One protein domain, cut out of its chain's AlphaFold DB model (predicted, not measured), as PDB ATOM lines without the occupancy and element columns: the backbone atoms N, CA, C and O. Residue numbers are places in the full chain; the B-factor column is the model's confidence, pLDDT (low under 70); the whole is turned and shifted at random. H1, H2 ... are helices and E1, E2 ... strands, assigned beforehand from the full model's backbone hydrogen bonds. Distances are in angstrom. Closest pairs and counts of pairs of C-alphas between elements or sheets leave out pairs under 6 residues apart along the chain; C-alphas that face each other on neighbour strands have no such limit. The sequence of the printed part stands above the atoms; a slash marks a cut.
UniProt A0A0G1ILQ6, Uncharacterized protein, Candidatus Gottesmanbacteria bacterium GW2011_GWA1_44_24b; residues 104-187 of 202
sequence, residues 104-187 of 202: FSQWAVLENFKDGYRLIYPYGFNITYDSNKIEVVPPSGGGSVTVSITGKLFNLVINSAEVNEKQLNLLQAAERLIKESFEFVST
ATOM      1  N   PHE A 104     402.587 304.432 201.249       73.69
ATOM      2  CA  PHE A 104     402.425 303.147 201.957       73.69
ATOM      3  C   PHE A 104     403.111 301.959 201.265       73.69
ATOM      4  O   PHE A 104     402.757 301.563 200.160       73.69
ATOM      5  N   SER A 105     404.025 301.288 201.972       71.25
ATOM      6  CA  SER A 105     404.726 300.098 201.458       71.25
ATOM      7  C   SER A 105     403.896 298.807 201.468       71.25
ATOM      8  O   SER A 105     404.263 297.838 200.803       71.25
ATOM      9  N   GLN A 106     402.816 298.759 202.255       73.69
ATOM     10  CA  GLN A 106     401.943 297.597 202.432       73.69
ATOM     11  C   GLN A 106     400.505 298.042 202.729       73.69
ATOM     12  O   GLN A 106     400.273 299.031 203.429       73.69
ATOM     13  N   TRP A 107     399.539 297.264 202.249       81.81
ATOM     14  CA  TRP A 107     398.104 297.494 202.415       81.81
ATOM     15  C   TRP A 107     397.367 296.193 202.752       81.81
ATOM     16  O   TRP A 107     397.910 295.096 202.609       81.81
ATOM     17  N   ALA A 108     396.133 296.322 203.233       78.31
ATOM     18  CA  ALA A 108     395.231 295.223 203.561       78.31
ATOM     19  C   ALA A 108     393.828 295.507 203.005       78.31
ATOM     20  O   ALA A 108     393.452 296.663 202.815       78.31
ATOM     21  N   VAL A 109     393.055 294.452 202.750       82.81
ATOM     22  CA  VAL A 109     391.683 294.543 202.229       82.81
ATOM     23  C   VAL A 109     390.698 294.228 203.354       82.81
ATOM     24  O   VAL A 109     390.890 293.259 204.090       82.81
ATOM     25  N   LEU A 110     389.641 295.030 203.478       83.12
ATOM     26  CA  LEU A 110     388.444 294.686 204.240       83.12
ATOM     27  C   LEU A 110     387.337 294.347 203.241       83.12
ATOM     28  O   LEU A 110     386.929 295.210 202.470       83.12
ATOM     29  N   GLU A 111     386.827 293.118 203.289       82.94
ATOM     30  CA  GLU A 111     385.649 292.687 202.530       82.94
ATOM     31  C   GLU A 111     384.536 292.308 203.508       82.94
ATOM     32  O   GLU A 111     384.705 291.430 204.357       82.94
ATOM     33  N   ASN A 112     383.388 292.973 203.397       80.94
ATOM     34  CA  ASN A 112     382.205 292.697 204.196       80.94
ATOM     35  C   ASN A 112     381.033 292.364 203.268       80.94
ATOM     36  O   ASN A 112     380.199 293.207 202.939       80.94
ATOM     37  N   PHE A 113     380.964 291.098 202.852       74.38
ATOM     38  CA  PHE A 113     379.910 290.586 201.971       74.38
ATOM     39  C   PHE A 113     378.502 290.689 202.568       74.38
ATOM     40  O   PHE A 113     377.533 290.752 201.817       74.38
ATOM     41  N   LYS A 114     378.374 290.723 203.901       75.31
ATOM     42  CA  LYS A 114     377.079 290.845 204.583       75.31
ATOM     43  C   LYS A 114     376.485 292.243 204.410       75.31
ATOM     44  O   LYS A 114     375.290 292.367 204.161       75.31
ATOM     45  N   ASP A 115     377.320 293.269 204.550       77.25
ATOM     46  CA  ASP A 115     376.919 294.672 204.412       77.25
ATOM     47  C   ASP A 115     377.211 295.235 202.998       77.25
ATOM     48  O   ASP A 115     376.935 296.400 202.716       77.25
ATOM     49  N   GLY A 116     377.717 294.397 202.084       81.75
ATOM     50  CA  GLY A 116     377.828 294.676 200.651       81.75
ATOM     51  C   GLY A 116     378.924 295.670 200.266       81.75
ATOM     52  O   GLY A 116     378.716 296.469 199.353       81.75
ATOM     53  N   TYR A 117     380.081 295.660 200.938       83.06
ATOM     54  CA  TYR A 117     381.191 296.569 200.619       83.06
ATOM     55  C   TYR A 117     382.578 295.922 200.714       83.06
ATOM     56  O   TYR A 117     382.792 294.967 201.464       83.06
ATOM     57  N   ARG A 118     383.540 296.498 199.987       87.44
ATOM     58  CA  ARG A 118     384.979 296.269 200.157       87.44
ATOM     59  C   ARG A 118     385.762 297.580 200.116       87.44
ATOM     60  O   ARG A 118     385.308 298.546 199.511       87.44
ATOM     61  N   LEU A 119     386.932 297.603 200.748       88.44
ATOM     62  CA  LEU A 119     387.899 298.702 200.659       88.44
ATOM     63  C   LEU A 119     389.325 298.220 200.939       88.44
ATOM     64  O   LEU A 119     389.524 297.157 201.535       88.44
ATOM     65  N   ILE A 120     390.310 299.038 200.577       88.25
ATOM     66  CA  ILE A 120     391.719 298.855 200.934       88.25
ATOM     67  C   ILE A 120     392.125 299.915 201.963       88.25
ATOM     68  O   ILE A 120     391.723 301.075 201.884       88.25
ATOM     69  N   TYR A 121     392.925 299.513 202.948       86.06
ATOM     70  CA  TYR A 121     393.454 300.381 203.999       86.06
ATOM     71  C   TYR A 121     394.950 300.102 204.244       86.06
ATOM     72  O   TYR A 121     395.443 299.028 203.880       86.06
ATOM     73  N   PRO A 122     395.713 301.039 204.841       86.12
ATOM     74  CA  PRO A 122     397.145 300.838 205.035       86.12
ATOM     75  C   PRO A 122     397.437 299.739 206.061       86.12
ATOM     76  O   PRO A 122     396.786 299.647 207.107       86.12
ATOM     77  N   TYR A 123     398.455 298.918 205.799       80.81
ATOM     78  CA  TYR A 123     398.824 297.836 206.708       80.81
ATOM     79  C   TYR A 123     399.340 298.381 208.051       80.81
ATOM     80  O   TYR A 123     400.051 299.384 208.112       80.81
ATOM     81  N   GLY A 124     398.978 297.714 209.150       77.62
ATOM     82  CA  GLY A 124     399.350 298.125 210.508       77.62
ATOM     83  C   GLY A 124     398.489 299.239 211.118       77.62
ATOM     84  O   GLY A 124     398.710 299.592 212.278       77.62
ATOM     85  N   PHE A 125     397.498 299.771 210.395       86.81
ATOM     86  CA  PHE A 125     396.426 300.560 211.006       86.81
ATOM     87  C   PHE A 125     395.434 299.629 211.715       86.81
ATOM     88  O   PHE A 125     395.136 298.529 211.244       86.81
ATOM     89  N   ASN A 126     394.899 300.088 212.843       86.62
ATOM     90  CA  ASN A 126     393.797 299.420 213.524       86.62
ATOM     91  C   ASN A 126     392.495 299.754 212.792       86.62
ATOM     92  O   ASN A 126     392.243 300.922 212.501       86.62
ATOM     93  N   ILE A 127     391.657 298.753 212.534       86.88
ATOM     94  CA  ILE A 127     390.357 298.931 211.885       86.88
ATOM     95  C   ILE A 127     389.236 298.445 212.804       86.88
ATOM     96  O   ILE A 127     389.321 297.373 213.398       86.88
ATOM     97  N   THR A 128     388.193 299.257 212.948       88.88
ATOM     98  CA  THR A 128     386.942 298.917 213.642       88.88
ATOM     99  C   THR A 128     385.799 299.173 212.674       88.88
ATOM    100  O   THR A 128     385.788 300.214 212.025       88.88
ATOM    101  N   TYR A 129     384.849 298.250 212.539       88.50
ATOM    102  CA  TYR A 129     383.762 298.393 211.572       88.50
ATOM    103  C   TYR A 129     382.439 297.810 212.072       88.50
ATOM    104  O   TYR A 129     382.408 296.874 212.873       88.50
ATOM    105  N   ASP A 130     381.354 298.379 211.563       84.62
ATOM    106  CA  ASP A 130     379.984 297.887 211.643       84.62
ATOM    107  C   ASP A 130     379.299 298.045 210.264       84.62
ATOM    108  O   ASP A 130     379.954 298.334 209.256       84.62
ATOM    109  N   SER A 131     377.987 297.813 210.187       80.81
ATOM    110  CA  SER A 131     377.225 297.896 208.933       80.81
ATOM    111  C   SER A 131     377.189 299.298 208.306       80.81
ATOM    112  O   SER A 131     377.015 299.415 207.096       80.81
ATOM    113  N   ASN A 132     377.337 300.359 209.106       85.88
ATOM    114  CA  ASN A 132     377.172 301.754 208.684       85.88
ATOM    115  C   ASN A 132     378.422 302.622 208.908       85.88
ATOM    116  O   ASN A 132     378.469 303.748 208.412       85.88
ATOM    117  N   LYS A 133     379.416 302.154 209.668       90.44
ATOM    118  CA  LYS A 133     380.635 302.906 209.983       90.44
ATOM    119  C   LYS A 133     381.873 302.018 209.902       90.44
ATOM    120  O   LYS A 133     381.883 300.897 210.398       90.44
ATOM    121  N   ILE A 134     382.952 302.567 209.358       92.75
ATOM    122  CA  ILE A 134     384.300 301.997 209.407       92.75
ATOM    123  C   ILE A 134     385.223 303.077 209.968       92.75
ATOM    124  O   ILE A 134     385.148 304.230 209.558       92.75
ATOM    125  N   GLU A 135     386.082 302.730 210.915       94.44
ATOM    126  CA  GLU A 135     387.052 303.634 211.524       94.44
ATOM    127  C   GLU A 135     388.449 303.021 211.456       94.44
ATOM    128  O   GLU A 135     388.690 301.919 211.953       94.44
ATOM    129  N   VAL A 136     389.360 303.749 210.814       92.44
ATOM    130  CA  VAL A 136     390.735 303.341 210.526       92.44
ATOM    131  C   VAL A 136     391.675 304.274 211.289       92.44
ATOM    132  O   VAL A 136     391.706 305.482 211.050       92.44
ATOM    133  N   VAL A 137     392.417 303.723 212.247       90.31
ATOM    134  CA  VAL A 137     393.219 304.462 213.236       90.31
ATOM    135  C   VAL A 137     394.699 304.095 213.066       90.31
ATOM    136  O   VAL A 137     395.029 302.905 213.104       90.31
ATOM    137  N   PRO A 138     395.622 305.061 212.903       88.06
ATOM    138  CA  PRO A 138     397.048 304.767 212.801       88.06
ATOM    139  C   PRO A 138     397.578 304.123 214.092       88.06
ATOM    140  O   PRO A 138     397.050 304.378 215.178       88.06
ATOM    141  N   PRO A 139     398.676 303.347 214.032       80.38
ATOM    142  CA  PRO A 139     399.259 302.703 215.214       80.38
ATOM    143  C   PRO A 139     399.776 303.698 216.270       80.38
ATOM    144  O   PRO A 139     400.011 303.313 217.413       80.38
ATOM    145  N   SER A 140     399.928 304.980 215.919       82.69
ATOM    146  CA  SER A 140     400.213 306.072 216.859       82.69
ATOM    147  C   SER A 140     399.020 306.477 217.735       82.69
ATOM    148  O   SER A 140     399.222 307.208 218.701       82.69
ATOM    149  N   GLY A 141     397.790 306.078 217.386       81.50
ATOM    150  CA  GLY A 141     396.551 306.510 218.047       81.50
ATOM    151  C   GLY A 141     396.162 307.978 217.814       81.50
ATOM    152  O   GLY A 141     395.184 308.441 218.390       81.50
ATOM    153  N   GLY A 142     396.921 308.717 216.996       82.69
ATOM    154  CA  GLY A 142     396.646 310.119 216.679       82.69
ATOM    155  C   GLY A 142     395.682 310.249 215.504       82.69
ATOM    156  O   GLY A 142     396.084 310.005 214.366       82.69
ATOM    157  N   GLY A 143     394.447 310.672 215.781       91.81
ATOM    158  CA  GLY A 143     393.393 310.863 214.783       91.81
ATOM    159  C   GLY A 143     392.820 309.561 214.209       91.81
ATOM    160  O   GLY A 143     393.210 308.462 214.602       91.81
ATOM    161  N   SER A 144     391.872 309.679 213.280       94.44
ATOM    162  CA  SER A 144     391.288 308.535 212.562       94.44
ATOM    163  C   SER A 144     390.718 308.940 211.202       94.44
ATOM    164  O   SER A 144     390.406 310.107 210.968       94.44
ATOM    165  N   VAL A 145     390.566 307.975 210.295       95.69
ATOM    166  CA  VAL A 145     389.751 308.112 209.081       95.69
ATOM    167  C   VAL A 145     388.454 307.345 209.312       95.69
ATOM    168  O   VAL A 145     388.478 306.135 209.532       95.69
ATOM    169  N   THR A 146     387.321 308.041 209.287       96.62
ATOM    170  CA  THR A 146     385.991 307.436 209.415       96.62
ATOM    171  C   THR A 146     385.301 307.398 208.057       96.62
ATOM    172  O   THR A 146     385.093 308.446 207.448       96.62
ATOM    173  N   VAL A 147     384.896 306.207 207.618       94.81
ATOM    174  CA  VAL A 147     383.926 306.008 206.536       94.81
ATOM    175  C   VAL A 147     382.540 305.867 207.160       94.81
ATOM    176  O   VAL A 147     382.345 305.038 208.048       94.81
ATOM    177  N   SER A 148     381.573 306.642 206.683       93.81
ATOM    178  CA  SER A 148     380.155 306.511 207.033       93.81
ATOM    179  C   SER A 148     379.378 306.064 205.801       93.81
ATOM    180  O   SER A 148     379.432 306.731 204.769       93.81
ATOM    181  N   ILE A 149     378.655 304.955 205.905       88.38
ATOM    182  CA  ILE A 149     377.880 304.335 204.828       88.38
ATOM    183  C   ILE A 149     376.397 304.643 205.054       88.38
ATOM    184  O   ILE A 149     375.890 304.609 206.177       88.38
ATOM    185  N   THR A 150     375.678 305.008 203.998       86.25
ATOM    186  CA  THR A 150     374.238 305.292 204.054       86.25
ATOM    187  C   THR A 150     373.583 304.845 202.750       86.25
ATOM    188  O   THR A 150     373.633 305.533 201.729       86.25
ATOM    189  N   GLY A 151     372.983 303.652 202.771       81.75
ATOM    190  CA  GLY A 151     372.472 302.998 201.566       81.75
ATOM    191  C   GLY A 151     373.612 302.680 200.595       81.75
ATOM    192  O   GLY A 151     374.554 301.992 200.963       81.75
ATOM    193  N   LYS A 152     373.533 303.200 199.364       82.06
ATOM    194  CA  LYS A 152     374.569 303.046 198.321       82.06
ATOM    195  C   LYS A 152     375.525 304.244 198.219       82.06
ATOM    196  O   LYS A 152     376.112 304.480 197.168       82.06
ATOM    197  N   LEU A 153     375.632 305.042 199.278       88.81
ATOM    198  CA  LEU A 153     376.552 306.173 199.365       88.81
ATOM    199  C   LEU A 153     377.490 305.972 200.551       88.81
ATOM    200  O   LEU A 153     377.085 305.433 201.581       88.81
ATOM    201  N   PHE A 154     378.725 306.437 200.411       92.00
ATOM    202  CA  PHE A 154     379.689 306.514 201.500       92.00
ATOM    203  C   PHE A 154     380.266 307.931 201.577       92.00
ATOM    204  O   PHE A 154     380.324 308.648 200.577       92.00
ATOM    205  N   ASN A 155     380.672 308.341 202.772       94.38
ATOM    206  CA  ASN A 155     381.350 309.605 203.029       94.38
ATOM    207  C   ASN A 155     382.592 309.344 203.884       94.38
ATOM    208  O   ASN A 155     382.531 308.506 204.783       94.38
ATOM    209  N   LEU A 156     383.683 310.074 203.644       94.88
ATOM    210  CA  LEU A 156     384.882 310.016 204.481       94.88
ATOM    211  C   LEU A 156     385.040 311.299 205.291       94.88
ATOM    212  O   LEU A 156     384.767 312.399 204.814       94.88
ATOM    213  N   VAL A 157     385.503 311.141 206.528       96.38
ATOM    214  CA  VAL A 157     385.868 312.237 207.426       96.38
ATOM    215  C   VAL A 157     387.179 311.876 208.114       96.38
ATOM    216  O   VAL A 157     387.264 310.857 208.799       96.38
ATOM    217  N   ILE A 158     388.190 312.733 207.973       95.50
ATOM    218  CA  ILE A 158     389.392 312.673 208.809       95.50
ATOM    219  C   ILE A 158     389.089 313.367 210.137       95.50
ATOM    220  O   ILE A 158     388.756 314.552 210.170       95.50
ATOM    221  N   ASN A 159     389.263 312.645 211.239       93.81
ATOM    222  CA  ASN A 159     389.399 313.235 212.559       93.81
ATOM    223  C   ASN A 159     390.879 313.559 212.803       93.81
ATOM    224  O   ASN A 159     391.688 312.665 213.048       93.81
ATOM    225  N   SER A 160     391.225 314.843 212.721       89.81
ATOM    226  CA  SER A 160     392.579 315.379 212.906       89.81
ATOM    227  C   SER A 160     392.753 316.142 214.226       89.81
ATOM    228  O   SER A 160     393.632 316.997 214.341       89.81
ATOM    229  N   ALA A 161     391.930 315.855 215.241       81.50
ATOM    230  CA  ALA A 161     392.105 316.447 216.562       81.50
ATOM    231  C   ALA A 161     393.506 316.123 217.124       81.50
ATOM    232  O   ALA A 161     393.861 314.960 217.299       81.50
ATOM    233  N   GLU A 162     394.290 317.173 217.392       77.00
ATOM    234  CA  GLU A 162     395.602 317.124 218.062       77.00
ATOM    235  C   GLU A 162     396.711 316.321 217.338       77.00
ATOM    236  O   GLU A 162     397.735 315.993 217.939       77.00
ATOM    237  N   VAL A 163     396.572 316.054 216.031       87.06
ATOM    238  CA  VAL A 163     397.638 315.415 215.230       87.06
ATOM    239  C   VAL A 163     398.665 316.423 214.705       87.06
ATOM    240  O   VAL A 163     398.338 317.562 214.376       87.06
ATOM    241  N   ASN A 164     399.924 315.993 214.578       87.81
ATOM    242  CA  ASN A 164     400.965 316.801 213.928       87.81
ATOM    243  C   ASN A 164     400.886 316.720 212.389       87.81
ATOM    244  O   ASN A 164     400.264 315.813 211.843       87.81
ATOM    245  N   GLU A 165     401.563 317.627 211.676       87.50
ATOM    246  CA  GLU A 165     401.531 317.698 210.201       87.50
ATOM    247  C   GLU A 165     401.883 316.368 209.511       87.50
ATOM    248  O   GLU A 165     401.245 315.983 208.535       87.50
ATOM    249  N   LYS A 166     402.855 315.608 210.037       85.12
ATOM    250  CA  LYS A 166     403.237 314.306 209.462       85.12
ATOM    251  C   LYS A 166     402.129 313.265 209.620       85.12
ATOM    252  O   LYS A 166     401.896 312.480 208.706       85.12
ATOM    253  N   GLN A 167     401.446 313.262 210.764       85.94
ATOM    254  CA  GLN A 167     400.286 312.405 211.013       85.94
ATOM    255  C   GLN A 167     399.072 312.844 210.187       85.94
ATOM    256  O   GLN A 167     398.367 311.985 209.670       85.94
ATOM    257  N   LEU A 168     398.859 314.150 210.001       90.06
ATOM    258  CA  LEU A 168     397.806 314.672 209.129       90.06
ATOM    259  C   LEU A 168     398.015 314.224 207.676       90.06
ATOM    260  O   LEU A 168     397.091 313.681 207.079       90.06
ATOM    261  N   ASN A 169     399.232 314.365 207.144       88.25
ATOM    262  CA  ASN A 169     399.569 313.907 205.793       88.25
ATOM    263  C   ASN A 169     399.370 312.386 205.647       88.25
ATOM    264  O   ASN A 169     398.838 311.925 204.640       88.25
ATOM    265  N   LEU A 170     399.735 311.606 206.672       88.00
ATOM    266  CA  LEU A 170     399.514 310.156 206.703       88.00
ATOM    267  C   LEU A 170     398.016 309.795 206.706       88.00
ATOM    268  O   LEU A 170     397.601 308.882 205.994       88.00
ATOM    269  N   LEU A 171     397.193 310.517 207.475       91.69
ATOM    270  CA  LEU A 171     395.736 310.344 207.498       91.69
ATOM    271  C   LEU A 171     395.091 310.754 206.165       91.69
ATOM    272  O   LEU A 171     394.163 310.086 205.721       91.69
ATOM    273  N   GLN A 172     395.597 311.796 205.499       91.88
ATOM    274  CA  GLN A 172     395.145 312.221 204.168       91.88
ATOM    275  C   GLN A 172     395.516 311.217 203.072       91.88
ATOM    276  O   GLN A 172     394.712 310.955 202.179       91.88
ATOM    277  N   ALA A 173     396.703 310.610 203.142       89.44
ATOM    278  CA  ALA A 173     397.061 309.502 202.261       89.44
ATOM    279  C   ALA A 173     396.151 308.281 202.507       89.44
ATOM    280  O   ALA A 173     395.673 307.668 201.553       89.44
ATOM    281  N   ALA A 174     395.850 307.958 203.772       90.19
ATOM    282  CA  ALA A 174     394.942 306.863 204.120       90.19
ATOM    283  C   ALA A 174     393.495 307.131 203.661       90.19
ATOM    284  O   ALA A 174     392.851 306.230 203.131       90.19
ATOM    285  N   GLU A 175     392.995 308.364 203.807       93.19
ATOM    286  CA  GLU A 175     391.696 308.792 203.269       93.19
ATOM    287  C   GLU A 175     391.641 308.596 201.751       93.19
ATOM    288  O   GLU A 175     390.692 307.993 201.253       93.19
ATOM    289  N   ARG A 176     392.671 309.052 201.025       90.50
ATOM    290  CA  ARG A 176     392.776 308.911 199.566       90.50
ATOM    291  C   ARG A 176     392.723 307.439 199.144       90.50
ATOM    292  O   ARG A 176     391.861 307.074 198.351       90.50
ATOM    293  N   LEU A 177     393.560 306.596 199.758       87.25
ATOM    294  CA  LEU A 177     393.600 305.146 199.530       87.25
ATOM    295  C   LEU A 177     392.228 304.489 199.742       87.25
ATOM    296  O   LEU A 177     391.759 303.743 198.883       87.25
ATOM    297  N   ILE A 178     391.565 304.777 200.865       91.19
ATOM    298  CA  ILE A 178     390.253 304.193 201.173       91.19
ATOM    299  C   ILE A 178     389.200 304.708 200.182       91.19
ATOM    300  O   ILE A 178     388.406 303.927 199.670       91.19
ATOM    301  N   LYS A 179     389.203 306.004 199.863       89.12
ATOM    302  CA  LYS A 179     388.240 306.634 198.948       89.12
ATOM    303  C   LYS A 179     388.339 306.117 197.511       89.12
ATOM    304  O   LYS A 179     387.312 305.991 196.854       89.12
ATOM    305  N   GLU A 180     389.549 305.840 197.032       86.62
ATOM    306  CA  GLU A 180     389.808 305.327 195.679       86.62
ATOM    307  C   GLU A 180     389.584 303.810 195.559       86.62
ATOM    308  O   GLU A 180     389.338 303.316 194.461       86.62
ATOM    309  N   SER A 181     389.630 303.077 196.679       87.62
ATOM    310  CA  SER A 181     389.429 301.620 196.725       87.62
ATOM    311  C   SER A 181     388.053 301.168 197.228       87.62
ATOM    312  O   SER A 181     387.744 299.980 197.127       87.62
ATOM    313  N   PHE A 182     387.236 302.067 197.787       88.75
ATOM    314  CA  PHE A 182     385.917 301.715 198.313       88.75
ATOM    315  C   PHE A 182     384.952 301.342 197.183       88.75
ATOM    316  O   PHE A 182     384.678 302.135 196.281       88.75
ATOM    317  N   GLU A 183     384.368 300.152 197.278       85.00
ATOM    318  CA  GLU A 183     383.448 299.610 196.285       85.00
ATOM    319  C   GLU A 183     382.287 298.880 196.968       85.00
ATOM    320  O   GLU A 183     382.482 298.090 197.894       85.00
ATOM    321  N   PHE A 184     381.061 299.120 196.497       84.75
ATOM    322  CA  PHE A 184     379.902 298.335 196.913       84.75
ATOM    323  C   PHE A 184     379.886 297.003 196.162       84.75
ATOM    324  O   PHE A 184     379.715 296.969 194.944       84.75
ATOM    325  N   VAL A 185     380.027 295.906 196.900       81.44
ATOM    326  CA  VAL A 185     379.990 294.543 196.369       81.44
ATOM    327  C   VAL A 185     378.539 294.071 196.355       81.44
ATOM    328  O   VAL A 185     377.900 293.953 197.400       81.44
ATOM    329  N   SER A 186     378.004 293.779 195.170       61.81
ATOM    330  CA  SER A 186     376.707 293.110 195.042       61.81
ATOM    331  C   SER A 186     376.771 291.713 195.661       61.81
ATOM    332  O   SER A 186     377.644 290.922 195.301       61.81
ATOM    333  N   THR A 187     375.833 291.395 196.554       55.25
ATOM    334  CA  THR A 187     375.718 290.060 197.150       55.25
ATOM    335  C   THR A 187     375.530 288.978 196.072       55.25
ATOM    336  O   THR A 187     374.753 289.192 195.135       55.25
TER     337      THR A 187
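Overview. This is residues 104 to 187 of the 202 residues of an uncharacterized protein of Candidatus Gottesmanbacteria bacterium GW2011_GWA1_44_24b (UniProt A0A0G1ILQ6). A four-strand sheet, E3 to E6, and a separate two-strand hairpin, E1 and E2, form two walls, with the single helix H1 packing on one face of the sheet at E5 and E6 and also against E2. The two walls are loosely joined: E2 and E4 have one pair of C-alphas within 8 A. The printed part has 84 residues, with six named strands and then one named helix along the chain, E1 E2 E3 E4 E5 E6 H1; both sheets are antiparallel, the larger in the order E3 - E4 - E5 - E6, and the class is mixed, helices and strands. The whole is compact, with a radius of gyration of the C-alphas of 12.4 A, and elongated, spanning 40 by 25 by 19 A.

Along the chain. E1, residues 107 to 112, begins with C-alpha 107 at (398.104, 297.494, 202.415) and is 16.7 A long from first to last C-alpha. E2, residues 117 to 122, is 17.1 A long. E3 is residues 126 to 129, 10.3 A, and E4 is residues 133 to 137, 13.1 A. E5, residues 144 to 150, measures 19.3 A, and E6, residues 153 to 159, 19.7 A. H1, residues 165 to 181, is 24.2 A long and ends with C-alpha 181 at (389.429, 301.620, 196.725).

Arrangement. E1 and E2 are a hairpin, antiparallel at 160 degrees, with N 110 and O 119 2.9 A apart, within hydrogen-bond range. Residues 117 to 118 of E2 also pair, antiparallel, with residues 183 to 184. The closest C-alphas of E2 and E4 are those of Tyr 121 and Val 136, 7.7 A apart; E1 is apart from E3. E3 to E6 are a meander, each strand the antiparallel neighbour of the one before, with E3 and E6 as edge strands. Within hydrogen-bond range are N 128 and O 135 at 2.9 A, N 136 and O 145 at 2.8 A, and N 148 and O 155 at 2.8 A. H1 is on this sheet at a height of 8.8 A, giving two layers, a helix on one face of a sheet. It runs along the strands, at 21 degrees to E5 on the local plane, and is over E5 and only just not over E6: 10 of its 17 C-alphas fall on E5 and 2 on E6. The closest C-alphas of H1 and E6 are those of Leu 171 and Ile 158, 6.9 A; of H1 and E2, those of Ser 181 and Leu 119, 5.1 A. Every O i to N i+4 pair in H1 is within hydrogen-bond range.

Size, cuts and confidence. The two C-alphas farthest apart are those of Asn 164 and Thr 187, 40.4 A. The printed part has no cut. The link from E4 to E5, 6 residues, is short; the other links between the named elements are tight. The mean pLDDT of the printed part is 85.9, and residues 186 to 187 are under 70.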